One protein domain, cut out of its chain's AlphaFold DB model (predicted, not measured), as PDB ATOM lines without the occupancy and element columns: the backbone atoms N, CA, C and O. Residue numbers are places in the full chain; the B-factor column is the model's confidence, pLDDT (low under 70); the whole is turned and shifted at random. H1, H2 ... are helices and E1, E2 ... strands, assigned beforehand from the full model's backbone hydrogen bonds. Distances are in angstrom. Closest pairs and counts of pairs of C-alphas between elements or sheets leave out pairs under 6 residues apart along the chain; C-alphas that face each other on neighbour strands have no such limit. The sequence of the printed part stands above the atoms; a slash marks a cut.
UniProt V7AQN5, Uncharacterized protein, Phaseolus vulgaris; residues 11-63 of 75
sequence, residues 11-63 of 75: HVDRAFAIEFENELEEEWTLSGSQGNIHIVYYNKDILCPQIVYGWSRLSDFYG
ATOM      1  N   HIS A  11     180.668 216.212 196.291       94.62
ATOM      2  CA  HIS A  11     180.256 215.543 197.526       94.62
ATOM      3  C   HIS A  11     179.585 216.529 198.487       94.62
ATOM      4  O   HIS A  11     180.087 217.632 198.708       94.62
ATOM      5  N   VAL A  12     178.462 216.112 199.065       95.75
ATOM      6  CA  VAL A  12     177.734 216.856 200.096       95.75
ATOM      7  C   VAL A  12     178.064 216.248 201.459       95.75
ATOM      8  O   VAL A  12     178.299 215.045 201.576       95.75
ATOM      9  N   ASP A  13     178.117 217.074 202.503       96.31
ATOM     10  CA  ASP A  13     178.316 216.572 203.860       96.31
ATOM     11  C   ASP A  13     177.152 215.654 204.274       96.31
ATOM     12  O   ASP A  13     175.974 215.988 204.126       96.31
ATOM     13  N   ARG A  14     177.486 214.470 204.792       96.69
ATOM     14  CA  ARG A  14     176.483 213.455 205.120       96.69
ATOM     15  C   ARG A  14     175.649 213.810 206.346       96.69
ATOM     16  O   ARG A  14     174.481 213.435 206.387       96.69
ATOM     17  N   ALA A  15     176.218 214.497 207.335       96.75
ATOM     18  CA  ALA A  15     175.453 214.918 208.504       96.75
ATOM     19  C   ALA A  15     174.393 215.948 208.094       96.75
ATOM     20  O   ALA A  15     173.234 215.791 208.470       96.75
ATOM     21  N   PHE A  16     174.762 216.900 207.232       96.12
ATOM     22  CA  PHE A  16     173.821 217.844 206.624       96.12
ATOM     23  C   PHE A  16     172.701 217.131 205.846       96.12
ATOM     24  O   PHE A  16     171.524 217.403 206.067       96.12
ATOM     25  N   ALA A  17     173.047 216.175 204.977       97.19
ATOM     26  CA  ALA A  17     172.057 215.440 204.188       97.19
ATOM     27  C   ALA A  17     171.042 214.665 205.049       97.19
ATOM     28  O   ALA A  17     169.877 214.572 204.675       97.19
ATOM     29  N   ILE A  18     171.480 214.113 206.187       97.69
ATOM     30  CA  ILE A  18     170.608 213.407 207.137       97.69
ATOM     31  C   ILE A  18     169.735 214.396 207.916       97.69
ATOM     32  O   ILE A  18     168.548 214.145 208.098       97.69
ATOM     33  N   GLU A  19     170.314 215.502 208.390       97.19
ATOM     34  CA  GLU A  19     169.601 216.498 209.196       97.19
ATOM     35  C   GLU A  19     168.429 217.121 208.425       97.19
ATOM     36  O   GLU A  19     167.340 217.264 208.982       97.19
ATOM     37  N   PHE A  20     168.624 217.400 207.134       96.44
ATOM     38  CA  PHE A  20     167.648 218.088 206.285       96.44
ATOM     39  C   PHE A  20     167.015 217.183 205.212       96.44
ATOM     40  O   PHE A  20     166.462 217.684 204.235       96.44
ATOM     41  N   GLU A  21     167.053 215.853 205.368       96.12
ATOM     42  CA  GLU A  21     166.578 214.878 204.359       96.12
ATOM     43  C   GLU A  21     165.165 215.187 203.827       96.12
ATOM     44  O   GLU A  21     164.902 215.076 202.630       96.12
ATOM     45  N   ASN A  22     164.259 215.603 204.717       96.31
ATOM     46  CA  ASN A  22     162.862 215.881 204.374       96.31
ATOM     47  C   ASN A  22     162.644 217.248 203.699       96.31
ATOM     48  O   ASN A  22     161.533 217.522 203.252       96.31
ATOM     49  N   GLU A  23     163.667 218.103 203.658       96.56
ATOM     50  CA  GLU A  23     163.608 219.458 203.091       96.56
ATOM     51  C   GLU A  23     164.416 219.583 201.797       96.56
ATOM     52  O   GLU A  23     164.068 220.368 200.915       96.56
ATOM     53  N   LEU A  24     165.506 218.818 201.678       96.00
ATOM     54  CA  LEU A  24     166.386 218.871 200.519       96.00
ATOM     55  C   LEU A  24     165.705 218.265 199.292       96.00
ATOM     56  O   LEU A  24     165.500 217.054 199.188       96.00
ATOM     57  N   GLU A  25     165.415 219.121 198.320       96.88
ATOM     58  CA  GLU A  25     164.897 218.700 197.023       96.88
ATOM     59  C   GLU A  25     165.998 218.341 196.024       96.88
ATOM     60  O   GLU A  25     167.187 218.506 196.290       96.88
ATOM     61  N   GLU A  26     165.598 217.791 194.878       97.44
ATOM     62  CA  GLU A  26     166.529 217.364 193.828       97.44
ATOM     63  C   GLU A  26     167.214 218.558 193.147       97.44
ATOM     64  O   GLU A  26     168.377 218.464 192.782       97.44
ATOM     65  N   GLU A  27     166.533 219.695 192.996       97.88
ATOM     66  CA  GLU A  27     167.081 220.894 192.352       97.88
ATOM     67  C   GLU A  27     167.426 221.964 193.391       97.88
ATOM     68  O   GLU A  27     166.570 222.392 194.167       97.88
ATOM     69  N   TRP A  28     168.678 222.430 193.395       96.25
ATOM     70  CA  TRP A  28     169.142 223.491 194.289       96.25
ATOM     71  C   TRP A  28     169.494 224.750 193.502       96.25
ATOM     72  O   TRP A  28     170.221 224.708 192.507       96.25
ATOM     73  N   THR A  29     169.038 225.897 194.009       95.56
ATOM     74  CA  THR A  29     169.455 227.218 193.532       95.56
ATOM     75  C   THR A  29     170.534 227.772 194.458       95.56
ATOM     76  O   THR A  29     170.257 228.200 195.577       95.56
ATOM     77  N   LEU A  30     171.776 227.787 193.986       94.00
ATOM     78  CA  LEU A  30     172.924 228.297 194.728       94.00
ATOM     79  C   LEU A  30     173.159 229.768 194.393       94.00
ATOM     80  O   LEU A  30     173.405 230.128 193.240       94.00
ATOM     81  N   SER A  31     173.122 230.612 195.421       92.38
ATOM     82  CA  SER A  31     173.354 232.053 195.301       92.38
ATOM     83  C   SER A  31     174.782 232.395 195.722       92.38
ATOM     84  O   SER A  31     175.173 232.192 196.870       92.38
ATOM     85  N   GLY A  32     175.579 232.910 194.792       87.81
ATOM     86  CA  GLY A  32     176.939 233.374 195.043       87.81
ATOM     87  C   GLY A  32     176.980 234.791 195.622       87.81
ATOM     88  O   GLY A  32     176.072 235.595 195.425       87.81
ATOM     89  N   SER A  33     178.098 235.141 196.260       79.94
ATOM     90  CA  SER A  33     178.303 236.438 196.936       79.94
ATOM     91  C   SER A  33     178.195 237.677 196.035       79.94
ATOM     92  O   SER A  33     177.966 238.774 196.528       79.94
ATOM     93  N   GLN A  34     178.348 237.512 194.719       86.06
ATOM     94  CA  GLN A  34     178.251 238.587 193.722       86.06
ATOM     95  C   GLN A  34     176.908 238.582 192.967       86.06
ATOM     96  O   GLN A  34     176.808 239.161 191.890       86.06
ATOM     97  N   GLY A  35     175.888 237.891 193.490       86.81
ATOM     98  CA  GLY A  35     174.578 237.767 192.839       86.81
ATOM     99  C   GLY A  35     174.533 236.746 191.697       86.81
ATOM    100  O   GLY A  35     173.544 236.675 190.975       86.81
ATOM    101  N   ASN A  36     175.589 235.943 191.528       91.94
ATOM    102  CA  ASN A  36     175.592 234.835 190.575       91.94
ATOM    103  C   ASN A  36     174.641 233.738 191.055       91.94
ATOM    104  O   ASN A  36     174.645 233.407 192.238       91.94
ATOM    105  N   ILE A  37     173.882 233.148 190.140       94.19
ATOM    106  CA  ILE A  37     172.960 232.054 190.440       94.19
ATOM    107  C   ILE A  37     173.403 230.823 189.659       94.19
ATOM    108  O   ILE A  37     173.638 230.904 188.451       94.19
ATOM    109  N   HIS A  38     173.493 229.690 190.348       94.88
ATOM    110  CA  HIS A  38     173.782 228.391 189.749       94.88
ATOM    111  C   HIS A  38     172.683 227.405 190.112       94.88
ATOM    112  O   HIS A  38     172.253 227.358 191.260       94.88
ATOM    113  N   ILE A  39     172.253 226.616 189.134       96.12
ATOM    114  CA  ILE A  39     171.325 225.507 189.352       96.12
ATOM    115  C   ILE A  39     172.145 224.225 189.339       96.12
ATOM    116  O   ILE A  39     172.929 223.997 188.410       96.12
ATOM    117  N   VAL A  40     171.978 223.416 190.378       95.75
ATOM    118  CA  VAL A  40     172.632 222.115 190.519       95.75
ATOM    119  C   VAL A  40     171.612 221.064 190.934       95.75
ATOM    120  O   VAL A  40     170.575 221.408 191.498       95.75
ATOM    121  N   TYR A  41     171.916 219.795 190.669       97.44
ATOM    122  CA  TYR A  41     171.018 218.691 191.000       97.44
ATOM    123  C   TYR A  41     171.655 217.752 192.016       97.44
ATOM    124  O   TYR A  41     172.738 217.211 191.773       97.44
ATOM    125  N   TYR A  42     170.977 217.584 193.146       97.31
ATOM    126  CA  TYR A  42     171.323 216.719 194.263       97.31
ATOM    127  C   TYR A  42     170.612 215.368 194.137       97.31
ATOM    128  O   TYR A  42     169.420 215.301 193.860       97.31
ATOM    129  N   ASN A  43     171.333 214.274 194.368       97.19
ATOM    130  CA  ASN A  43     170.830 212.915 194.151       97.19
ATOM    131  C   ASN A  43     169.876 212.376 195.237       97.19
ATOM    132  O   ASN A  43     169.392 211.254 195.091       97.19
ATOM    133  N   LYS A  44     169.628 213.125 196.321       96.75
ATOM    134  CA  LYS A  44     168.790 212.708 197.468       96.75
ATOM    135  C   LYS A  44     169.217 211.380 198.121       96.75
ATOM    136  O   LYS A  44     168.401 210.713 198.751       96.75
ATOM    137  N   ASP A  45     170.492 211.004 198.011       96.06
ATOM    138  CA  ASP A  45     171.032 209.786 198.624       96.06
ATOM    139  C   ASP A  45     171.712 210.094 199.967       96.06
ATOM    140  O   ASP A  45     172.804 210.648 200.009       96.06
ATOM    141  N   ILE A  46     171.115 209.680 201.088       95.56
ATOM    142  CA  ILE A  46     171.690 209.891 202.432       95.56
ATOM    143  C   ILE A  46     172.939 209.040 202.739       95.56
ATOM    144  O   ILE A  46     173.629 209.267 203.742       95.56
ATOM    145  N   LEU A  47     173.229 208.008 201.942       95.88
ATOM    146  CA  LEU A  47     174.425 207.174 202.094       95.88
ATOM    147  C   LEU A  47     175.603 207.766 201.322       95.88
ATOM    148  O   LEU A  47     176.719 207.788 201.849       95.88
ATOM    149  N   CYS A  48     175.343 208.262 200.113       96.12
ATOM    150  CA  CYS A  48     176.325 208.900 199.241       96.12
ATOM    151  C   CYS A  48     175.774 210.219 198.663       96.12
ATOM    152  O   CYS A  48     175.484 210.300 197.466       96.12
ATOM    153  N   PRO A  49     175.626 211.264 199.499       97.19
ATOM    154  CA  PRO A  49     174.981 212.502 199.084       97.19
ATOM    155  C   PRO A  49     175.890 213.280 198.132       97.19
ATOM    156  O   PRO A  49     177.039 213.605 198.455       97.19
ATOM    157  N   GLN A  50     175.388 213.545 196.925       96.81
ATOM    158  CA  GLN A  50     176.165 214.147 195.847       96.81
ATOM    159  C   GLN A  50     175.336 215.106 194.994       96.81
ATOM    160  O   GLN A  50     174.183 214.843 194.659       96.81
ATOM    161  N   ILE A  51     175.982 216.185 194.563       95.75
ATOM    162  CA  ILE A  51     175.572 216.981 193.416       95.75
ATOM    163  C   ILE A  51     176.062 216.257 192.160       95.75
ATOM    164  O   ILE A  51     177.268 216.181 191.914       95.75
ATOM    165  N   VAL A  52     175.120 215.734 191.380       94.44
ATOM    166  CA  VAL A  52     175.376 214.920 190.182       94.44
ATOM    167  C   VAL A  52     175.321 215.730 188.889       94.44
ATOM    168  O   VAL A  52     175.940 215.346 187.908       94.44
ATOM    169  N   TYR A  53     174.661 216.895 188.887       94.69
ATOM    170  CA  TYR A  53     174.682 217.811 187.742       94.69
ATOM    171  C   TYR A  53     174.923 219.256 188.168       94.69
ATOM    172  O   TYR A  53     174.525 219.691 189.247       94.69
ATOM    173  N   GLY A  54     175.576 220.021 187.292       92.69
ATOM    174  CA  GLY A  54     175.888 221.437 187.508       92.69
ATOM    175  C   GLY A  54     177.169 221.696 188.309       92.69
ATOM    176  O   GLY A  54     177.696 222.805 188.234       92.69
ATOM    177  N   TRP A  55     177.730 220.687 188.989       92.19
ATOM    178  CA  TRP A  55     178.983 220.822 189.745       92.19
ATOM    179  C   TRP A  55     180.176 221.218 188.870       92.19
ATOM    180  O   TRP A  55     180.873 222.181 189.178       92.19
ATOM    181  N   SER A  56     180.388 220.528 187.745       89.69
ATOM    182  CA  SER A  56     181.479 220.842 186.813       89.69
ATOM    183  C   SER A  56     181.391 222.285 186.311       89.69
ATOM    184  O   SER A  56     182.352 223.043 186.432       89.69
ATOM    185  N   ARG A  57     180.202 222.722 185.879       91.25
ATOM    186  CA  ARG A  57     179.945 224.103 185.442       91.25
ATOM    187  C   ARG A  57     180.199 225.132 186.548       91.25
ATOM    188  O   ARG A  57     180.774 226.183 186.271       91.25
ATOM    189  N   LEU A  58     179.781 224.839 187.781       91.62
ATOM    190  CA  LEU A  58     180.062 225.670 188.954       91.62
ATOM    191  C   LEU A  58     181.578 225.780 189.185       91.62
ATOM    192  O   LEU A  58     182.105 226.881 189.350       91.62
ATOM    193  N   SER A  59     182.278 224.645 189.151       90.50
ATOM    194  CA  SER A  59     183.723 224.572 189.364       90.50
ATOM    195  C   SER A  59     184.516 225.314 188.285       90.50
ATOM    196  O   SER A  59     185.449 226.049 188.612       90.50
ATOM    197  N   ASP A  60     184.091 225.221 187.023       91.12
ATOM    198  CA  ASP A  60     184.687 225.943 185.901       91.12
ATOM    199  C   ASP A  60     184.464 227.451 186.020       91.12
ATOM    200  O   ASP A  60     185.390 228.231 185.797       91.12
ATOM    201  N   PHE A  61     183.256 227.867 186.417       92.50
ATOM    202  CA  PHE A  61     182.912 229.279 186.582       92.50
ATOM    203  C   PHE A  61     183.792 229.967 187.631       92.50
ATOM    204  O   PHE A  61     184.258 231.085 187.409       92.50
ATOM    205  N   TYR A  62     184.036 229.304 188.763       91.12
ATOM    206  CA  TYR A  62     184.889 229.836 189.829       91.12
ATOM    207  C   TYR A  62     186.373 229.476 189.674       91.12
ATOM    208  O   TYR A  62     187.203 229.951 190.449       91.12
ATOM    209  N   GLY A  63     186.727 228.674 188.667       91.44
ATOM    210  CA  GLY A  63     188.105 228.286 188.385       91.44
ATOM    211  C   GLY A  63     188.721 227.346 189.426       91.44
ATOM    212  O   GLY A  63     189.938 227.385 189.606       91.44
TER     213      GLY A  63
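This is residues 11 to 63 of the 75 residues of an uncharacterized protein of Phaseolus vulgaris (UniProt V7AQN5). A long, twisted strand hairpin, E1 and E2, is joined by a short strand E3 beside the last residues of E2, and helix H2 covers one face, running along E2. Helix H1 sits off the sheet, toward the end opposite the E1 to E2 turn. The printed part has 53 residues, in the order H1, E1, E2, E3, H2, of mixed class; the antiparallel sheet, order E1, E2, E3, is a meander, each strand the antiparallel neighbour of the one before. It is only just compact, close to loose, with a radius of gyration of the C-alphas of 11.5 A, and elongated, spanning 29 by 18 by 16 A.

Begin at H1, residues 14 to 19, which is not on the sheet. Next comes E1, residues 27 to 31, in a hairpin with E2, residues 37 to 42, at 147 degrees; look for N 30 and O 38, 2.8 A apart. E2 forms a second hairpin with E3, residues 50 to 53, at 119 degrees, with N 52 and O 41 at 2.8 A. The pairing is staggered: E2 pairs with E1 over residues 37 to 41 and with E3 over 41 to 42. H2, residues 55 to 62, is on the sheet at a height of 9.8 A, over E2 and along the strands, at 14 degrees to E2 on the local plane; their closest C-alphas, Val 40 and Trp 55, are 6.5 A apart. H1 and H2 are apart. In both helices every O i to N i+4 pair is within hydrogen-bond range.

Find C-alpha 14 at (176.483, 213.455, 205.120), where H1 begins its 8.6 A. E1 covers 13.1 A, E2 15.9 A and E3 9.0 A. H2 runs 10.8 A to C-alpha 62 at (184.889, 229.836, 189.829).

The C-alphas farthest apart are those of Gln 34 and Leu 47, 32.7 A. The printed part has no cut, no link is long, and no printed residue is under 70 in pLDDT.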